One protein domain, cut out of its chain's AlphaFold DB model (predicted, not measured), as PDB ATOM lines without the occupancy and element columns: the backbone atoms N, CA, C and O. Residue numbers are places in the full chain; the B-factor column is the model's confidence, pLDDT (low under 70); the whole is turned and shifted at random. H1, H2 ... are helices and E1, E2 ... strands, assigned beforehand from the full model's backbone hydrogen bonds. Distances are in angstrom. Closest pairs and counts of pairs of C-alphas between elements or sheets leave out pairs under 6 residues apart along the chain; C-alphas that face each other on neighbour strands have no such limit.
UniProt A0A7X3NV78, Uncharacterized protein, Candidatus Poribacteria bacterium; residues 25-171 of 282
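Overview. This is residues 25 to 171 of the 282 residues of an uncharacterized protein of Candidatus Poribacteria bacterium (UniProt A0A7X3NV78). A long helical hairpin, H2 and H3, reaches away from a twisted sheet of five strands that has H4 packed over one face; the hairpin lies at one end of the long axis and H4 with the sheet at the other. H1 lies where hairpin and sheet meet, and residues 130 to 150 form a long loop between E3 and E4. The printed part has 147 residues, with five named helices and five named strands in the order H1 H2 H3 E1 E2 H4 H5 E3 E4 E5. The sheet is mixed, ordered E1 E2 E3 E5 E4, and the class is mixed, helices and strands. The whole is only just compact, close to loose, with a radius of gyration of the C-alphas of 17.4 A, and elongated, spanning 58 by 36 by 25 A.

Arrangement. H1, residues 25 to 31, only grazes the sheet, with its residues 26 to 30. H2, residues 34 to 47, and H3, residues 54 to 73, form a hairpin and touch, closest at the C-alphas of Leu 41 and Ser 57, 6.4 A, at a shallow tilt of 20 degrees, opposite ways. Neither is on the sheet. E1, residues 76 to 79, and E2, residues 84 to 87, form an antiparallel hairpin, with N 76 and O 87 2.9 A apart. H4, residues 93 to 106, is on the sheet, on one face, making two layers, helix over sheet; its closest C-alphas to E1 are Phe 96 and Ile 78, 6.4 A. H5, residues 113 to 116, is not on the sheet and is apart from H4. E3, residues 124 to 129, is parallel to E2, with N 125 and O 84 2.8 A apart. E2, H4, H5 and E3 make a strand-helix-strand unit, two parallel neighbour strands joined through helices, with a left-handed crossover. E4, residues 151 to 155, and E5, residues 160 to 166, form an antiparallel hairpin, with N 163 and O 152 2.8 A apart. E5 is parallel to E3, with N 126 and O 162 2.8 A apart. Every O i to N i+4 pair is within hydrogen-bond range in H1, H3 and H4; in H2 8 of 10 are, and H5 is too short for such a pair.

Along the chain. H1 begins at C-alpha 25, (147.799, 177.511, 179.475). H2 is 21.0 A long, H3 28.3 A, H4 20.2 A and E5 19.9 A. E5 ends at C-alpha 166, (161.433, 155.521, 185.085).

Size, cuts and confidence. The C-alphas farthest apart, those of Gly 48 and Glu 171, are 59.5 A apart. The printed part has no cut, and the link from E3 to E4 is long. Confidence is under 70 at residues 44 to 58, 130 to 137, 141 to 161 and 165 to 171.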
ATOM      1  N   GLU A  25     148.889 177.549 178.501       90.56
ATOM      2  CA  GLU A  25     147.799 177.511 179.475       90.56
ATOM      3  C   GLU A  25     148.103 176.584 180.658       90.56
ATOM      4  O   GLU A  25     147.877 176.973 181.803       90.56
ATOM      5  N   ILE A  26     148.704 175.418 180.399       91.00
ATOM      6  CA  ILE A  26     149.139 174.480 181.438       91.00
ATOM      7  C   ILE A  26     150.333 175.064 182.198       91.00
ATOM      8  O   ILE A  26     150.351 175.029 183.425       91.00
ATOM      9  N   GLN A  27     151.300 175.674 181.504       89.06
ATOM     10  CA  GLN A  27     152.427 176.362 182.151       89.06
ATOM     11  C   GLN A  27     151.927 177.431 183.132       89.06
ATOM     12  O   GLN A  27     152.389 177.493 184.272       89.06
ATOM     13  N   LYS A  28     150.944 178.238 182.710       87.25
ATOM     14  CA  LYS A  28     150.327 179.275 183.542       87.25
ATOM     15  C   LYS A  28     149.590 178.689 184.748       87.25
ATOM     16  O   LYS A  28     149.716 179.230 185.844       87.25
ATOM     17  N   GLN A  29     148.846 177.601 184.562       88.06
ATOM     18  CA  GLN A  29     148.139 176.905 185.644       88.06
ATOM     19  C   GLN A  29     149.104 176.319 186.685       88.06
ATOM     20  O   GLN A  29     148.891 176.488 187.883       88.06
ATOM     21  N   LEU A  30     150.194 175.687 186.241       83.00
ATOM     22  CA  LEU A  30     151.139 175.011 187.133       83.00
ATOM     23  C   LEU A  30     152.129 175.960 187.811       83.00
ATOM     24  O   LEU A  30     152.503 175.756 188.968       83.00
ATOM     25  N   TRP A  31     152.613 176.972 187.092       81.94
ATOM     26  CA  TRP A  31     153.773 177.761 187.519       81.94
ATOM     27  C   TRP A  31     153.503 179.261 187.616       81.94
ATOM     28  O   TRP A  31     154.388 180.010 188.038       81.94
ATOM     29  N   GLY A  32     152.289 179.693 187.279       79.50
ATOM     30  CA  GLY A  32     151.922 181.098 187.206       79.50
ATOM     31  C   GLY A  32     152.356 181.756 185.898       79.50
ATOM     32  O   GLY A  32     153.031 181.176 185.048       79.50
ATOM     33  N   ASP A  33     151.930 183.001 185.730       82.06
ATOM     34  CA  ASP A  33     152.200 183.784 184.533       82.06
ATOM     35  C   ASP A  33     153.492 184.599 184.695       82.06
ATOM     36  O   ASP A  33     153.683 185.330 185.675       82.06
ATOM     37  N   ARG A  34     154.404 184.458 183.728       81.00
ATOM     38  CA  ARG A  34     155.696 185.153 183.746       81.00
ATOM     39  C   ARG A  34     155.523 186.667 183.739       81.00
ATOM     40  O   ARG A  34     156.254 187.353 184.457       81.00
ATOM     41  N   ASP A  35     154.616 187.176 182.917       83.12
ATOM     42  CA  ASP A  35     154.414 188.610 182.757       83.12
ATOM     43  C   ASP A  35     153.777 189.181 184.027       83.12
ATOM     44  O   ASP A  35     154.250 190.199 184.530       83.12
ATOM     45  N   GLU A  36     152.827 188.469 184.643       82.69
ATOM     46  CA  GLU A  36     152.250 188.855 185.942       82.69
ATOM     47  C   GLU A  36     153.310 188.904 187.062       82.69
ATOM     48  O   GLU A  36     153.333 189.841 187.870       82.69
ATOM     49  N   LEU A  37     154.232 187.935 187.109       78.25
ATOM     50  CA  LEU A  37     155.339 187.931 188.075       78.25
ATOM     51  C   LEU A  37     156.323 189.088 187.827       78.25
ATOM     52  O   LEU A  37     156.762 189.738 188.782       78.25
ATOM     53  N   ILE A  38     156.649 189.379 186.562       79.12
ATOM     54  CA  ILE A  38     157.499 190.519 186.180       79.12
ATOM     55  C   ILE A  38     156.828 191.841 186.557       79.12
ATOM     56  O   ILE A  38     157.485 192.706 187.139       79.12
ATOM     57  N   GLU A  39     155.538 192.007 186.267       81.50
ATOM     58  CA  GLU A  39     154.772 193.201 186.626       81.50
ATOM     59  C   GLU A  39     154.717 193.396 188.145       81.50
ATOM     60  O   GLU A  39     154.964 194.499 188.639       81.50
ATOM     61  N   THR A  40     154.486 192.319 188.901       76.69
ATOM     62  CA  THR A  40     154.457 192.348 190.373       76.69
ATOM     63  C   THR A  40     155.809 192.772 190.953       76.69
ATOM     64  O   THR A  40     155.877 193.635 191.834       76.69
ATOM     65  N   LEU A  41     156.910 192.238 190.417       72.94
ATOM     66  CA  LEU A  41     158.268 192.648 190.784       72.94
ATOM     67  C   LEU A  41     158.566 194.101 190.417       72.94
ATOM     68  O   LEU A  41     159.110 194.851 191.232       72.94
ATOM     69  N   ALA A  42     158.204 194.514 189.203       73.75
ATOM     70  CA  ALA A  42     158.409 195.872 188.713       73.75
ATOM     71  C   ALA A  42     157.600 196.905 189.509       73.75
ATOM     72  O   ALA A  42     158.047 198.041 189.646       73.75
ATOM     73  N   TRP A  43     156.446 196.526 190.063       71.75
ATOM     74  CA  TRP A  43     155.684 197.354 190.997       71.75
ATOM     75  C   TRP A  43     156.327 197.424 192.388       71.75
ATOM     76  O   TRP A  43     156.331 198.489 193.010       71.75
ATOM     77  N   ALA A  44     156.900 196.321 192.872       65.94
ATOM     78  CA  ALA A  44     157.527 196.255 194.189       65.94
ATOM     79  C   ALA A  44     158.822 197.097 194.271       65.94
ATOM     80  O   ALA A  44     159.051 197.812 195.246       65.94
ATOM     81  N   LEU A  45     159.662 197.075 193.232       64.25
ATOM     82  CA  LEU A  45     160.990 197.714 193.239       64.25
ATOM     83  C   LEU A  45     161.000 199.255 193.458       64.25
ATOM     84  O   LEU A  45     161.848 199.729 194.219       64.25
ATOM     85  N   PRO A  46     160.112 200.075 192.852       60.28
ATOM     86  CA  PRO A  46     160.167 201.540 192.940       60.28
ATOM     87  C   PRO A  46     159.606 202.138 194.240       60.28
ATOM     88  O   PRO A  46     159.828 203.320 194.501       60.28
ATOM     89  N   GLN A  47     158.869 201.372 195.052       56.56
ATOM     90  CA  GLN A  47     158.082 201.905 196.180       56.56
ATOM     91  C   GLN A  47     158.861 202.054 197.505       56.56
ATOM     92  O   GLN A  47     158.268 202.375 198.532       56.56
ATOM     93  N   GLY A  48     160.189 201.870 197.520       51.41
ATOM     94  CA  GLY A  48     160.996 202.105 198.732       51.41
ATOM     95  C   GLY A  48     160.671 201.142 199.883       51.41
ATOM     96  O   GLY A  48     160.581 201.545 201.044       51.41
ATOM     97  N   ILE A  49     160.486 199.874 199.529       52.66
ATOM     98  CA  ILE A  49     160.228 198.711 200.383       52.66
ATOM     99  C   ILE A  49     161.209 198.677 201.580       52.66
ATOM    100  O   ILE A  49     162.428 198.574 201.425       52.66
ATOM    101  N   LYS A  50     160.687 198.841 202.804       49.06
ATOM    102  CA  LYS A  50     161.484 198.973 204.042       49.06
ATOM    103  C   LYS A  50     161.968 197.604 204.516       49.06
ATOM    104  O   LYS A  50     161.129 196.793 204.843       49.06
ATOM    105  N   HIS A  51     163.280 197.390 204.661       42.78
ATOM    106  CA  HIS A  51     164.038 196.305 205.344       42.78
ATOM    107  C   HIS A  51     163.407 194.917 205.677       42.78
ATOM    108  O   HIS A  51     164.089 193.919 205.471       42.78
ATOM    109  N   ASN A  52     162.162 194.807 206.156       48.75
ATOM    110  CA  ASN A  52     161.381 193.563 206.302       48.75
ATOM    111  C   ASN A  52     160.789 193.033 204.979       48.75
ATOM    112  O   ASN A  52     160.098 192.022 204.978       48.75
ATOM    113  N   ASP A  53     161.042 193.742 203.884       53.09
ATOM    114  CA  ASP A  53     160.210 193.773 202.679       53.09
ATOM    115  C   ASP A  53     161.100 193.468 201.425       53.09
ATOM    116  O   ASP A  53     160.619 193.114 200.352       53.09
ATOM    117  N   LEU A  54     162.438 193.439 201.608       53.50
ATOM    118  CA  LEU A  54     163.430 192.821 200.697       53.50
ATOM    119  C   LEU A  54     163.215 191.304 200.536       53.50
ATOM    120  O   LEU A  54     163.617 190.706 199.541       53.50
ATOM    121  N   THR A  55     162.580 190.676 201.523       59.91
ATOM    122  CA  THR A  55     162.197 189.258 201.519       59.91
ATOM    123  C   THR A  55     161.152 188.955 200.448       59.91
ATOM    124  O   THR A  55     161.239 187.915 199.807       59.91
ATOM    125  N   LEU A  56     160.208 189.871 200.206       60.34
ATOM    126  CA  LEU A  56     159.165 189.719 199.192       60.34
ATOM    127  C   LEU A  56     159.729 189.872 197.778       60.34
ATOM    128  O   LEU A  56     159.466 189.026 196.931       60.34
ATOM    129  N   SER A  57     160.560 190.888 197.522       64.06
ATOM    130  CA  SER A  57     161.232 191.022 196.220       64.06
ATOM    131  C   SER A  57     162.142 189.830 195.911       64.06
ATOM    132  O   SER A  57     162.191 189.386 194.768       64.06
ATOM    133  N   ASN A  58     162.821 189.285 196.925       69.88
ATOM    134  CA  ASN A  58     163.620 188.070 196.770       69.88
ATOM    135  C   ASN A  58     162.737 186.852 196.481       69.88
ATOM    136  O   ASN A  58     163.063 186.094 195.578       69.88
ATOM    137  N   LEU A  59     161.596 186.711 197.162       70.50
ATOM    138  CA  LEU A  59     160.648 185.621 196.925       70.50
ATOM    139  C   LEU A  59     160.125 185.621 195.483       70.50
ATOM    140  O   LEU A  59     160.147 184.587 194.823       70.50
ATOM    141  N   TYR A  60     159.694 186.772 194.966       72.62
ATOM    142  CA  TYR A  60     159.218 186.852 193.583       72.62
ATOM    143  C   TYR A  60     160.350 186.650 192.564       72.62
ATOM    144  O   TYR A  60     160.134 186.061 191.506       72.62
ATOM    145  N   PHE A  61     161.569 187.109 192.867       76.62
ATOM    146  CA  PHE A  61     162.731 186.849 192.015       76.62
ATOM    147  C   PHE A  61     163.087 185.356 191.988       76.62
ATOM    148  O   PHE A  61     163.332 184.804 190.918       76.62
ATOM    149  N   GLU A  62     163.058 184.681 193.138       78.88
ATOM    150  CA  GLU A  62     163.221 183.227 193.246       78.88
ATOM    151  C   GLU A  62     162.130 182.484 192.466       78.88
ATOM    152  O   GLU A  62     162.445 181.552 191.729       78.88
ATOM    153  N   GLN A  63     160.874 182.936 192.541       78.12
ATOM    154  CA  GLN A  63     159.767 182.382 191.756       78.12
ATOM    155  C   GLN A  63     159.977 182.547 190.247       78.12
ATOM    156  O   GLN A  63     159.756 181.595 189.504       78.12
ATOM    157  N   LEU A  64     160.454 183.708 189.783       81.31
ATOM    158  CA  LEU A  64     160.798 183.906 188.371       81.31
ATOM    159  C   LEU A  64     161.953 183.008 187.918       81.31
ATOM    160  O   LEU A  64     161.898 182.446 186.825       81.31
ATOM    161  N   CYS A  65     162.997 182.871 188.738       82.81
ATOM    162  CA  CYS A  65     164.113 181.971 188.454       82.81
ATOM    163  C   CYS A  65     163.642 180.515 188.369       82.81
ATOM    164  O   CYS A  65     164.048 179.792 187.462       82.81
ATOM    165  N   LEU A  66     162.770 180.096 189.287       82.44
ATOM    166  CA  LEU A  66     162.188 178.759 189.299       82.44
ATOM    167  C   LEU A  66     161.287 178.522 188.078       82.44
ATOM    168  O   LEU A  66     161.375 177.471 187.448       82.44
ATOM    169  N   LEU A  67     160.465 179.504 187.703       84.88
ATOM    170  CA  LEU A  67     159.652 179.453 186.490       84.88
ATOM    171  C   LEU A  67     160.529 179.291 185.240       84.88
ATOM    172  O   LEU A  67     160.268 178.419 184.419       84.88
ATOM    173  N   ASP A  68     161.598 180.079 185.108       85.56
ATOM    174  CA  ASP A  68     162.530 179.974 183.977       85.56
ATOM    175  C   ASP A  68     163.231 178.605 183.920       85.56
ATOM    176  O   ASP A  68     163.419 178.056 182.835       85.56
ATOM    177  N   GLN A  69     163.566 178.014 185.072       87.19
ATOM    178  CA  GLN A  69     164.096 176.648 185.138       87.19
ATOM    179  C   GLN A  69     163.060 175.613 184.681       87.19
ATOM    180  O   GLN A  69     163.385 174.758 183.859       87.19
ATOM    181  N   ARG A  70     161.811 175.717 185.147       88.44
ATOM    182  CA  ARG A  70     160.703 174.823 184.761       88.44
ATOM    183  C   ARG A  70     160.399 174.867 183.275       88.44
ATOM    184  O   ARG A  70     160.339 173.814 182.649       88.44
ATOM    185  N   LEU A  71     160.310 176.065 182.704       87.50
ATOM    186  CA  LEU A  71     160.063 176.269 181.274       87.50
ATOM    187  C   LEU A  71     161.161 175.674 180.382       87.50
ATOM    188  O   LEU A  71     160.896 175.318 179.239       87.50
ATOM    189  N   LYS A  72     162.399 175.588 180.884       88.50
ATOM    190  CA  LYS A  72     163.531 174.994 180.157       88.50
ATOM    191  C   LYS A  72     163.637 173.490 180.350       88.50
ATOM    192  O   LYS A  72     164.072 172.803 179.435       88.50
ATOM    193  N   TYR A  73     163.315 173.007 181.546       89.50
ATOM    194  CA  TYR A  73     163.464 171.602 181.902       89.50
ATOM    195  C   TYR A  73     162.299 170.760 181.376       89.50
ATOM    196  O   TYR A  73     162.518 169.703 180.795       89.50
ATOM    197  N   TYR A  74     161.059 171.220 181.547       92.31
ATOM    198  CA  TYR A  74     159.868 170.470 181.155       92.31
ATOM    199  C   TYR A  74     159.512 170.727 179.692       92.31
ATOM    200  O   TYR A  74     158.756 171.638 179.360       92.31
ATOM    201  N   THR A  75     160.080 169.906 178.814       92.62
ATOM    202  CA  THR A  75     159.945 170.015 177.356       92.62
ATOM    203  C   THR A  75     158.893 169.076 176.769       92.62
ATOM    204  O   THR A  75     158.526 169.231 175.606       92.62
ATOM    205  N   LYS A  76     158.374 168.127 177.557       94.44
ATOM    206  CA  LYS A  76     157.371 167.146 177.130       94.44
ATOM    207  C   LYS A  76     156.167 167.107 178.062       94.44
ATOM    208  O   LYS A  76     156.305 167.200 179.282       94.44
ATOM    209  N   TYR A  77     154.997 166.915 177.466       96.06
ATOM    210  CA  TYR A  77     153.692 166.877 178.111       96.06
ATOM    211  C   TYR A  77     152.782 165.845 177.443       96.06
ATOM    212  O   TYR A  77     152.792 165.701 176.218       96.06
ATOM    213  N   ILE A  78     151.957 165.177 178.245       95.38
ATOM    214  CA  ILE A  78     150.784 164.438 177.775       95.38
ATOM    215  C   ILE A  78     149.596 164.689 178.713       95.38
ATOM    216  O   ILE A  78     149.753 164.739 179.936       95.38
ATOM    217  N   ASP A  79     148.402 164.816 178.135       95.12
ATOM    218  CA  ASP A  79     147.152 164.846 178.892       95.12
ATOM    219  C   ASP A  79     146.713 163.424 179.277       95.12
ATOM    220  O   ASP A  79     146.395 162.588 178.418       95.12
ATOM    221  N   ALA A  80     146.649 163.160 180.581       93.88
ATOM    222  CA  ALA A  80     146.184 161.904 181.152       93.88
ATOM    223  C   ALA A  80     144.710 161.954 181.598       93.88
ATOM    224  O   ALA A  80     144.328 161.379 182.616       93.88
ATOM    225  N   GLY A  81     143.861 162.630 180.817       92.75
ATOM    226  CA  GLY A  81     142.428 162.752 181.087       92.75
ATOM    227  C   GLY A  81     142.103 163.840 182.107       92.75
ATOM    228  O   GLY A  81     141.228 163.628 182.943       92.75
ATOM    229  N   GLY A  82     142.816 164.966 182.052       92.06
ATOM    230  CA  GLY A  82     142.710 166.103 182.970       92.06
ATOM    231  C   GLY A  82     143.921 166.264 183.892       92.06
ATOM    232  O   GLY A  82     144.140 167.345 184.431       92.06
ATOM    233  N   ILE A  83     144.744 165.221 184.034       92.88
ATOM    234  CA  ILE A  83     145.983 165.252 184.820       92.88
ATOM    235  C   ILE A  83     147.158 165.521 183.878       92.88
ATOM    236  O   ILE A  83     147.364 164.792 182.904       92.88
ATOM    237  N   ALA A  84     147.954 166.550 184.177       94.31
ATOM    238  CA  ALA A  84     149.166 166.841 183.422       94.31
ATOM    239  C   ALA A  84     150.294 165.885 183.814       94.31
ATOM    240  O   ALA A  84     150.699 165.853 184.976       94.31
ATOM    241  N   VAL A  85     150.846 165.163 182.838       94.00
ATOM    242  CA  VAL A  85     152.090 164.401 183.009       94.00
ATOM    243  C   VAL A  85     153.186 165.086 182.201       94.00
ATOM    244  O   VAL A  85     153.077 165.211 180.979       94.00
ATOM    245  N   ILE A  86     154.235 165.538 182.882       93.56
ATOM    246  CA  ILE A  86     155.335 166.312 182.301       93.56
ATOM    247  C   ILE A  86     156.686 165.631 182.511       93.56
ATOM    248  O   ILE A  86     156.873 164.825 183.419       93.56
ATOM    249  N   GLY A  87     157.652 165.976 181.673       90.75
ATOM    250  CA  GLY A  87     159.037 165.535 181.800       90.75
ATOM    251  C   GLY A  87     159.924 166.263 180.800       90.75
ATOM    252  O   GLY A  87     159.459 167.130 180.058       90.75
ATOM    253  N   ASN A  88     161.205 165.923 180.784       90.12
ATOM    254  CA  ASN A  88     162.156 166.450 179.810       90.12
ATOM    255  C   ASN A  88     162.324 165.495 178.612       90.12
ATOM    256  O   ASN A  88     161.752 164.402 178.561       90.12
ATOM    257  N   GLU A  89     163.129 165.896 177.635       89.00
ATOM    258  CA  GLU A  89     163.310 165.204 176.357       89.00
ATOM    259  C   GLU A  89     163.999 163.838 176.475       89.00
ATOM    260  O   GLU A  89     163.869 163.010 175.575       89.00
ATOM    261  N   ILE A  90     164.716 163.586 177.578       85.81
ATOM    262  CA  ILE A  90     165.396 162.305 177.823       85.81
ATOM    263  C   ILE A  90     164.438 161.214 178.320       85.81
ATOM    264  O   ILE A  90     164.798 160.033 178.332       85.81
ATOM    265  N   VAL A  91     163.223 161.580 178.740       84.81
ATOM    266  CA  VAL A  91     162.159 160.622 179.056       84.81
ATOM    267  C   VAL A  91     161.579 160.107 177.726       84.81
ATOM    268  O   VAL A  91     161.104 160.913 176.924       84.81
ATOM    269  N   PRO A  92     161.593 158.788 177.455       84.38
ATOM    270  CA  PRO A  92     161.085 158.201 176.220       84.38
ATOM    271  C   PRO A  92     159.567 158.392 176.090       84.38
ATOM    272  O   PRO A  92     158.846 158.442 177.087       84.38
ATOM    273  N   ASP A  93     159.072 158.505 174.857       87.31
ATOM    274  CA  ASP A  93     157.645 158.704 174.557       87.31
ATOM    275  C   ASP A  93     156.771 157.597 175.155       87.31
ATOM    276  O   ASP A  93     155.698 157.859 175.700       87.31
ATOM    277  N   GLU A  94     157.264 156.361 175.139       83.38
ATOM    278  CA  GLU A  94     156.571 155.200 175.684       83.38
ATOM    279  C   GLU A  94     156.238 155.376 177.170       83.38
ATOM    280  O   GLU A  94     155.176 154.937 177.608       83.38
ATOM    281  N   ALA A  95     157.096 156.044 177.949       83.75
ATOM    282  CA  ALA A  95     156.842 156.292 179.367       83.75
ATOM    283  C   ALA A  95     155.662 157.248 179.593       83.75
ATOM    284  O   ALA A  95     154.870 157.025 180.504       83.75
ATOM    285  N   PHE A  96     155.505 158.269 178.745       89.12
ATOM    286  CA  PHE A  96     154.355 159.178 178.796       89.12
ATOM    287  C   PHE A  96     153.057 158.456 178.431       89.12
ATOM    288  O   PHE A  96     152.046 158.619 179.115       89.12
ATOM    289  N   LEU A  97     153.089 157.621 177.389       88.12
ATOM    290  CA  LEU A  97     151.930 156.823 176.982       88.12
ATOM    291  C   LEU A  97     151.508 155.848 178.092       88.12
ATOM    292  O   LEU A  97     150.331 155.804 178.443       88.12
ATOM    293  N   MET A  98     152.465 155.149 178.710       84.50
ATOM    294  CA  MET A  98     152.183 154.249 179.835       84.50
ATOM    295  C   MET A  98     151.685 154.999 181.072       84.50
ATOM    296  O   MET A  98     150.733 154.551 181.704       84.50
ATOM    297  N   ALA A  99     152.283 156.142 181.417       88.25
ATOM    298  CA  ALA A  99     151.818 156.983 182.520       88.25
ATOM    299  C   ALA A  99     150.354 157.395 182.324       88.25
ATOM    300  O   ALA A  99     149.537 157.253 183.233       88.25
ATOM    301  N   ARG A 100     149.997 157.826 181.110       91.00
ATOM    302  CA  ARG A 100     148.615 158.146 180.753       91.00
ATOM    303  C   ARG A 100     147.684 156.949 180.934       91.00
ATOM    304  O   ARG A 100     146.613 157.101 181.514       91.00
ATOM    305  N   GLU A 101     148.061 155.776 180.442       87.62
ATOM    306  CA  GLU A 101     147.248 154.562 180.582       87.62
ATOM    307  C   GLU A 101     147.050 154.169 182.052       87.62
ATOM    308  O   GLU A 101     145.922 153.894 182.459       87.62
ATOM    309  N   ILE A 102     148.112 154.236 182.862       88.00
ATOM    310  CA  ILE A 102     148.053 153.988 184.309       88.00
ATOM    311  C   ILE A 102     147.072 154.936 184.981       88.00
ATOM    312  O   ILE A 102     146.194 154.482 185.709       88.00
ATOM    313  N   VAL A 103     147.200 156.243 184.733       91.94
ATOM    314  CA  VAL A 103     146.303 157.246 185.314       91.94
ATOM    315  C   VAL A 103     144.859 156.922 184.952       91.94
ATOM    316  O   VAL A 103     144.002 156.890 185.837       91.94
ATOM    317  N   LEU A 104     144.582 156.648 183.673       91.56
ATOM    318  CA  LEU A 104     143.231 156.360 183.201       91.56
ATOM    319  C   LEU A 104     142.643 155.101 183.846       91.56
ATOM    320  O   LEU A 104     141.479 155.134 184.245       91.56
ATOM    321  N   GLU A 105     143.432 154.035 183.980       89.81
ATOM    322  CA  GLU A 105     143.013 152.786 184.623       89.81
ATOM    323  C   GLU A 105     142.799 152.981 186.131       89.81
ATOM    324  O   GLU A 105     141.730 152.656 186.650       89.81
ATOM    325  N   MET A 106     143.769 153.565 186.841       92.00
ATOM    326  CA  MET A 106     143.721 153.752 188.297       92.00
ATOM    327  C   MET A 106     142.550 154.637 188.733       92.00
ATOM    328  O   MET A 106     141.950 154.411 189.776       92.00
ATOM    329  N   THR A 107     142.156 155.600 187.907       94.12
ATOM    330  CA  THR A 107     141.018 156.492 188.186       94.12
ATOM    331  C   THR A 107     139.727 156.063 187.488       94.12
ATOM    332  O   THR A 107     138.724 156.759 187.584       94.12
ATOM    333  N   SER A 108     139.702 154.935 186.772       93.38
ATOM    334  CA  SER A 108     138.541 154.534 185.954       93.38
ATOM    335  C   SER A 108     137.247 154.358 186.758       93.38
ATOM    336  O   SER A 108     136.163 154.621 186.236       93.38
ATOM    337  N   LYS A 109     137.358 153.963 188.033       94.56
ATOM    338  CA  LYS A 109     136.219 153.809 188.950       94.56
ATOM    339  C   LYS A 109     135.682 155.146 189.473       94.56
ATOM    340  O   LYS A 109     134.489 155.255 189.737       94.56
ATOM    341  N   HIS A 110     136.573 156.127 189.606       94.25
ATOM    342  CA  HIS A 110     136.327 157.456 190.164       94.25
ATOM    343  C   HIS A 110     136.993 158.526 189.285       94.25
ATOM    344  O   HIS A 110     137.989 159.135 189.691       94.25
ATOM    345  N   PRO A 111     136.515 158.726 188.039       94.19
ATOM    346  CA  PRO A 111     137.141 159.656 187.100       94.19
ATOM    347  C   PRO A 111     137.132 161.106 187.602       94.19
ATOM    348  O   PRO A 111     138.005 161.875 187.211       94.19
ATOM    349  N   GLU A 112     136.207 161.465 188.496       92.75
ATOM    350  CA  GLU A 112     136.127 162.772 189.157       92.75
ATOM    351  C   GLU A 112     137.384 163.138 189.968       92.75
ATOM    352  O   GLU A 112     137.673 164.316 190.151       92.75
ATOM    353  N   ILE A 113     138.182 162.152 190.403       93.44
ATOM    354  CA  ILE A 113     139.456 162.390 191.107       93.44
ATOM    355  C   ILE A 113     140.435 163.184 190.232       93.44
ATOM    356  O   ILE A 113     141.258 163.941 190.749       93.44
ATOM    357  N   ARG A 114     140.342 163.050 188.902       92.94
ATOM    358  CA  ARG A 114     141.230 163.749 187.965       92.94
ATOM    359  C   ARG A 114     141.063 165.261 188.024       92.94
ATOM    360  O   ARG A 114     142.057 165.962 187.886       92.94
ATOM    361  N   ASP A 115     139.856 165.749 188.303       91.75
ATOM    362  CA  ASP A 115     139.594 167.185 188.445       91.75
ATOM    363  C   ASP A 115     140.324 167.749 189.676       91.75
ATOM    364  O   ASP A 115     140.863 168.857 189.636       91.75
ATOM    365  N   MET A 116     140.417 166.957 190.752       90.88
ATOM    366  CA  MET A 116     141.136 167.323 191.977       90.88
ATOM    367  C   MET A 116     142.660 167.242 191.834       90.88
ATOM    368  O   MET A 116     143.366 167.974 192.524       90.88
ATOM    369  N   LEU A 117     143.160 166.421 190.908       89.62
ATOM    370  CA  LEU A 117     144.581 166.287 190.561       89.62
ATOM    371  C   LEU A 117     144.946 167.002 189.247       89.62
ATOM    372  O   LEU A 117     145.939 166.660 188.602       89.62
ATOM    373  N   SER A 118     144.153 167.995 188.846       90.62
ATOM    374  CA  SER A 118     144.348 168.729 187.598       90.62
ATOM    375  C   SER A 118     145.303 169.921 187.751       90.62
ATOM    376  O   SER A 118     145.507 170.439 188.852       90.62
ATOM    377  N   PRO A 119     145.824 170.462 186.638       88.19
ATOM    378  CA  PRO A 119     146.562 171.720 186.653       88.19
ATOM    379  C   PRO A 119     145.786 172.899 187.252       88.19
ATOM    380  O   PRO A 119     146.399 173.795 187.824       88.19
ATOM    381  N   GLU A 120     144.449 172.907 187.178       87.50
ATOM    382  CA  GLU A 120     143.620 173.968 187.772       87.50
ATOM    383  C   GLU A 120     143.703 173.993 189.302       87.50
ATOM    384  O   GLU A 120     143.631 175.062 189.910       87.50
ATOM    385  N   THR A 121     143.905 172.832 189.929       84.50
ATOM    386  CA  THR A 121     144.182 172.718 191.369       84.50
ATOM    387  C   THR A 121     145.681 172.805 191.675       84.50
ATOM    388  O   THR A 121     146.098 172.599 192.814       84.50
ATOM    389  N   GLY A 122     146.495 173.136 190.668       80.81
ATOM    390  CA  GLY A 122     147.949 173.217 190.730       80.81
ATOM    391  C   GLY A 122     148.652 171.870 190.591       80.81
ATOM    392  O   GLY A 122     149.877 171.845 190.710       80.81
ATOM    393  N   HIS A 123     147.926 170.769 190.364       86.50
ATOM    394  CA  HIS A 123     148.474 169.418 190.417       86.50
ATOM    395  C   HIS A 123     149.041 168.910 189.091       86.50
ATOM    396  O   HIS A 123     148.513 169.182 188.012       86.50
ATOM    397  N   TYR A 124     150.143 168.164 189.178       86.56
ATOM    398  CA  TYR A 124     150.797 167.540 188.028       86.56
ATOM    399  C   TYR A 124     151.691 166.365 188.432       86.56
ATOM    400  O   TYR A 124     152.152 166.261 189.567       86.56
ATOM    401  N   HIS A 125     151.983 165.487 187.478       87.44
ATOM    402  CA  HIS A 125     152.910 164.374 187.657       87.44
ATOM    403  C   HIS A 125     154.171 164.592 186.830       87.44
ATOM    404  O   HIS A 125     154.098 164.969 185.661       87.44
ATOM    405  N   VAL A 126     155.333 164.319 187.412       85.31
ATOM    406  CA  VAL A 126     156.635 164.460 186.760       85.31
ATOM    407  C   VAL A 126     157.248 163.087 186.502       85.31
ATOM    408  O   VAL A 126     157.352 162.258 187.406       85.31
ATOM    409  N   LEU A 127     157.701 162.858 185.273       82.56
ATOM    410  CA  LEU A 127     158.531 161.717 184.900       82.56
ATOM    411  C   LEU A 127     160.005 162.132 184.856       82.56
ATOM    412  O   LEU A 127     160.358 163.120 184.211       82.56
ATOM    413  N   VAL A 128     160.870 161.344 185.496       77.00
ATOM    414  CA  VAL A 128     162.333 161.521 185.475       77.00
ATOM    415  C   VAL A 128     162.984 160.219 185.026       77.00
ATOM    416  O   VAL A 128     162.661 159.157 185.538       77.00
ATOM    417  N   ASN A 129     163.918 160.270 184.082       71.62
ATOM    418  CA  ASN A 129     164.650 159.080 183.647       71.62
ATOM    419  C   ASN A 129     165.855 158.813 184.558       71.62
ATOM    420  O   ASN A 129     166.821 159.560 184.469       71.62
ATOM    421  N   ASP A 130     165.839 157.765 185.391       64.81
ATOM    422  CA  ASP A 130     166.907 157.523 186.384       64.81
ATOM    423  C   ASP A 130     168.251 157.080 185.790       64.81
ATOM    424  O   ASP A 130     169.288 157.175 186.451       64.81
ATOM    425  N   GLN A 131     168.259 156.634 184.530       56.09
ATOM    426  CA  GLN A 131     169.477 156.239 183.827       56.09
ATOM    427  C   GLN A 131     170.301 157.458 183.384       56.09
ATOM    428  O   GLN A 131     171.517 157.349 183.202       56.09
ATOM    429  N   TYR A 132     169.646 158.606 183.199       49.00
ATOM    430  CA  TYR A 132     170.243 159.799 182.591       49.00
ATOM    431  C   TYR A 132     169.937 161.108 183.328       49.00
ATOM    432  O   TYR A 132     170.511 162.131 182.967       49.00
ATOM    433  N   GLY A 133     169.074 161.080 184.342       52.03
ATOM    434  CA  GLY A 133     168.700 162.225 185.156       52.03
ATOM    435  C   GLY A 133     168.478 161.831 186.614       52.03
ATOM    436  O   GLY A 133     167.921 160.782 186.935       52.03
ATOM    437  N   HIS A 134     168.933 162.681 187.526       60.25
ATOM    438  CA  HIS A 134     168.670 162.522 188.954       60.25
ATOM    439  C   HIS A 134     167.447 163.348 189.365       60.25
ATOM    440  O   HIS A 134     167.246 164.443 188.854       60.25
ATOM    441  N   LEU A 135     166.694 162.902 190.381       63.53
ATOM    442  CA  LEU A 135     165.639 163.713 191.025       63.53
ATOM    443  C   LEU A 135     166.138 165.105 191.461       63.53
ATOM    444  O   LEU A 135     165.364 166.037 191.577       63.53
ATOM    445  N   ARG A 136     167.450 165.268 191.674       64.12
ATOM    446  CA  ARG A 136     168.089 166.560 191.981       64.12
ATOM    447  C   ARG A 136     168.111 167.554 190.828       64.12
ATOM    448  O   ARG A 136     168.454 168.711 191.046       64.12
ATOM    449  N   GLU A 137     167.869 167.086 189.615       69.44
ATOM    450  CA  GLU A 137     167.909 167.904 188.410       69.44
ATOM    451  C   GLU A 137     166.538 168.498 188.090       69.44
ATOM    452  O   GLU A 137     166.463 169.387 187.245       69.44
ATOM    453  N   THR A 138     165.469 168.054 188.766       75.69
ATOM    454  CA  THR A 138     164.160 168.694 188.635       75.69
ATOM    455  C   THR A 138     164.215 170.114 189.210       75.69
ATOM    456  O   THR A 138     164.818 170.310 190.267       75.69
ATOM    457  N   PRO A 139     163.572 171.101 188.566       79.19
ATOM    458  CA  PRO A 139     163.514 172.480 189.054       79.19
ATOM    459  C   PRO A 139     162.927 172.627 190.462       79.19
ATOM    460  O   PRO A 139     163.258 173.569 191.180       79.19
ATOM    461  N   GLU A 140     162.025 171.733 190.857       74.31
ATOM    462  CA  GLU A 140     161.385 171.720 192.164       74.31
ATOM    463  C   GLU A 140     162.445 171.681 193.279       74.31
ATOM    464  O   GLU A 140     163.361 170.857 193.231       74.31
ATOM    465  N   PRO A 141     162.364 172.588 194.274       54.91
ATOM    466  CA  PRO A 141     163.453 172.799 195.211       54.91
ATOM    467  C   PRO A 141     163.786 171.503 195.961       54.91
ATOM    468  O   PRO A 141     162.888 170.868 196.523       54.91
ATOM    469  N   PRO A 142     165.074 171.129 196.049       49.34
ATOM    470  CA  PRO A 142     165.502 170.005 196.857       49.34
ATOM    471  C   PRO A 142     165.410 170.420 198.324       49.34
ATOM    472  O   PRO A 142     166.368 170.910 198.916       49.34
ATOM    473  N   HIS A 143     164.251 170.236 198.943       46.81
ATOM    474  CA  HIS A 143     164.143 170.325 200.393       46.81
ATOM    475  C   HIS A 143     164.637 169.052 201.091       46.81
ATOM    476  O   HIS A 143     164.185 168.800 202.193       46.81
ATOM    477  N   TYR A 144     165.552 168.251 200.518       49.34
ATOM    478  CA  TYR A 144     165.910 166.968 201.137       49.34
ATOM    479  C   TYR A 144     167.362 166.510 200.993       49.34
ATOM    480  O   TYR A 144     168.125 166.941 200.126       49.34
ATOM    481  N   GLU A 145     167.690 165.630 201.941       42.34
ATOM    482  CA  GLU A 145     168.974 165.001 202.212       42.34
ATOM    483  C   GLU A 145     169.565 164.250 201.001       42.34
ATOM    484  O   GLU A 145     168.835 163.734 200.150       42.34
ATOM    485  N   PRO A 146     170.904 164.167 200.909       42.94
ATOM    486  CA  PRO A 146     171.642 163.655 199.755       42.94
ATOM    487  C   PRO A 146     171.480 162.150 199.441       42.94
ATOM    488  O   PRO A 146     172.233 161.647 198.607       42.94
ATOM    489  N   ASP A 147     170.488 161.443 199.984       45.81
ATOM    490  CA  ASP A 147     170.416 159.976 199.894       45.81
ATOM    491  C   ASP A 147     169.055 159.389 199.457       45.81
ATOM    492  O   ASP A 147     168.898 158.173 199.501       45.81
ATOM    493  N   ILE A 148     168.080 160.179 198.974       47.62
ATOM    494  CA  ILE A 148     166.838 159.617 198.389       47.62
ATOM    495  C   ILE A 148     167.057 159.321 196.894       47.62
ATOM    496  O   ILE A 148     167.136 160.269 196.106       47.62
ATOM    497  N   PRO A 149     167.197 158.051 196.456       43.28
ATOM    498  CA  PRO A 149     167.830 157.782 195.168       43.28
ATOM    499  C   PRO A 149     166.855 157.443 194.031       43.28
ATOM    500  O   PRO A 149     167.302 157.399 192.888       43.28
ATOM    501  N   TYR A 150     165.564 157.183 194.300       49.81
ATOM    502  CA  TYR A 150     164.744 156.429 193.337       49.81
ATOM    503  C   TYR A 150     163.303 156.894 193.106       49.81
ATOM    504  O   TYR A 150     162.771 156.549 192.064       49.81
ATOM    505  N   ALA A 151     162.637 157.644 193.981       51.91
ATOM    506  CA  ALA A 151     161.270 158.120 193.731       51.91
ATOM    507  C   ALA A 151     160.884 159.209 194.727       51.91
ATOM    508  O   ALA A 151     161.519 159.299 195.783       51.91
ATOM    509  N   LEU A 152     159.891 160.038 194.398       53.22
ATOM    510  CA  LEU A 152     159.435 161.079 195.310       53.22
ATOM    511  C   LEU A 152     157.971 161.486 195.055       53.22
ATOM    512  O   LEU A 152     157.715 162.384 194.251       53.22
ATOM    513  N   SER A 153     157.011 160.933 195.795       50.28
ATOM    514  CA  SER A 153     155.696 161.568 195.961       50.28
ATOM    515  C   SER A 153     155.724 162.592 197.078       50.28
ATOM    516  O   SER A 153     155.996 162.275 198.231       50.28
ATOM    517  N   HIS A 154     155.381 163.833 196.740       51.59
ATOM    518  CA  HIS A 154     154.982 164.859 197.701       51.59
ATOM    519  C   HIS A 154     153.545 165.269 197.401       51.59
ATOM    520  O   HIS A 154     153.265 166.397 197.002       51.59
ATOM    521  N   CYS A 155     152.627 164.325 197.576       43.91
ATOM    522  CA  CYS A 155     151.209 164.571 197.387       43.91
ATOM    523  C   CYS A 155     150.606 164.861 198.782       43.91
ATOM    524  O   CYS A 155     150.344 163.950 199.562       43.91
ATOM    525  N   GLY A 156     150.508 166.145 199.156       34.47
ATOM    526  CA  GLY A 156     149.955 166.576 200.449       34.47
ATOM    527  C   GLY A 156     150.501 167.915 200.967       34.47
ATOM    528  O   GLY A 156     151.701 168.087 201.180       34.47
ATOM    529  N   GLY A 157     149.608 168.875 201.231       45.06
ATOM    530  CA  GLY A 157     149.944 170.196 201.776       45.06
ATOM    531  C   GLY A 157     150.149 171.285 200.712       45.06
ATOM    532  O   GLY A 157     149.324 171.460 199.828       45.06
ATOM    533  N   ARG A 158     151.221 172.085 200.837       35.94
ATOM    534  CA  ARG A 158     151.523 173.258 199.976       35.94
ATOM    535  C   ARG A 158     152.139 172.893 198.610       35.94
ATOM    536  O   ARG A 158     152.411 173.802 197.831       35.94
ATOM    537  N   TYR A 159     152.410 171.608 198.366       49.81
ATOM    538  CA  TYR A 159     153.090 171.082 197.180       49.81
ATOM    539  C   TYR A 159     152.142 170.166 196.404       49.81
ATOM    540  O   TYR A 159     151.436 169.358 197.003       49.81
ATOM    541  N   THR A 160     152.118 170.330 195.084       62.28
ATOM    542  CA  THR A 160     151.075 169.813 194.189       62.28
ATOM    543  C   THR A 160     151.632 168.849 193.133       62.28
ATOM    544  O   THR A 160     151.050 168.681 192.069       62.28
ATOM    545  N   TYR A 161     152.781 168.212 193.368       64.50
ATOM    546  CA  TYR A 161     153.411 167.371 192.348       64.50
ATOM    547  C   TYR A 161     153.922 166.042 192.892       64.50
ATOM    548  O   TYR A 161     154.395 165.943 194.025       64.50
ATOM    549  N   CYS A 162     153.859 165.018 192.047       71.25
ATOM    550  CA  CYS A 162     154.347 163.677 192.349       71.25
ATOM    551  C   CYS A 162     155.399 163.307 191.283       71.25
ATOM    552  O   CYS A 162     155.186 163.551 190.093       71.25
ATOM    553  N   VAL A 163     156.573 162.812 191.691       71.06
ATOM    554  CA  VAL A 163     157.719 162.560 190.799       71.06
ATOM    555  C   VAL A 163     158.045 161.078 190.772       71.06
ATOM    556  O   VAL A 163     158.440 160.489 191.778       71.06
ATOM    557  N   SER A 164     157.972 160.483 189.590       72.69
ATOM    558  CA  SER A 164     158.315 159.078 189.400       72.69
ATOM    559  C   SER A 164     159.541 158.941 188.534       72.69
ATOM    560  O   SER A 164     159.604 159.475 187.423       72.69
ATOM    561  N   THR A 165     160.504 158.170 189.029       68.88
ATOM    562  CA  THR A 165     161.565 157.714 188.152       68.88
ATOM    563  C   THR A 165     161.054 156.614 187.236       68.88
ATOM    564  O   THR A 165     160.251 155.761 187.626       68.88
ATOM    565  N   ILE A 166     161.541 156.636 186.007       67.62
ATOM    566  CA  ILE A 166     161.433 155.521 185.085       67.62
ATOM    567  C   ILE A 166     162.784 154.816 185.061       67.62
ATOM    568  O   ILE A 166     163.816 155.448 184.841       67.62
ATOM    569  N   ARG A 167     162.763 153.506 185.308       60.75
ATOM    570  CA  ARG A 167     163.909 152.633 185.048       60.75
ATOM    571  C   ARG A 167     163.957 152.268 183.569       60.75
ATOM    572  O   ARG A 167     162.930 152.366 182.889       60.75
ATOM    573  N   PRO A 168     165.113 151.824 183.044       52.12
ATOM    574  CA  PRO A 168     165.223 151.415 181.654       52.12
ATOM    575  C   PRO A 168     164.150 150.376 181.317       52.12
ATOM    576  O   PRO A 168     164.137 149.271 181.860       52.12
ATOM    577  N   LEU A 169     163.287 150.709 180.353       51.22
ATOM    578  CA  LEU A 169     162.220 149.840 179.834       51.22
ATOM    579  C   LEU A 169     162.742 148.501 179.266       51.22
ATOM    580  O   LEU A 169     161.958 147.615 178.923       51.22
ATOM    581  N   SER A 170     164.067 148.345 179.167       42.44
ATOM    582  CA  SER A 170     164.770 147.130 178.758       42.44
ATOM    583  C   SER A 170     164.654 145.961 179.745       42.44
ATOM    584  O   SER A 170     164.957 144.839 179.347       42.44
ATOM    585  N   GLU A 171     164.213 146.178 180.989       48.62
ATOM    586  CA  GLU A 171     163.967 145.101 181.975       48.62
ATOM    587  C   GLU A 171     162.504 144.618 182.011       48.62
ATOM    588  O   GLU A 171     162.123 143.821 182.865       48.62
TER     589      GLU A 171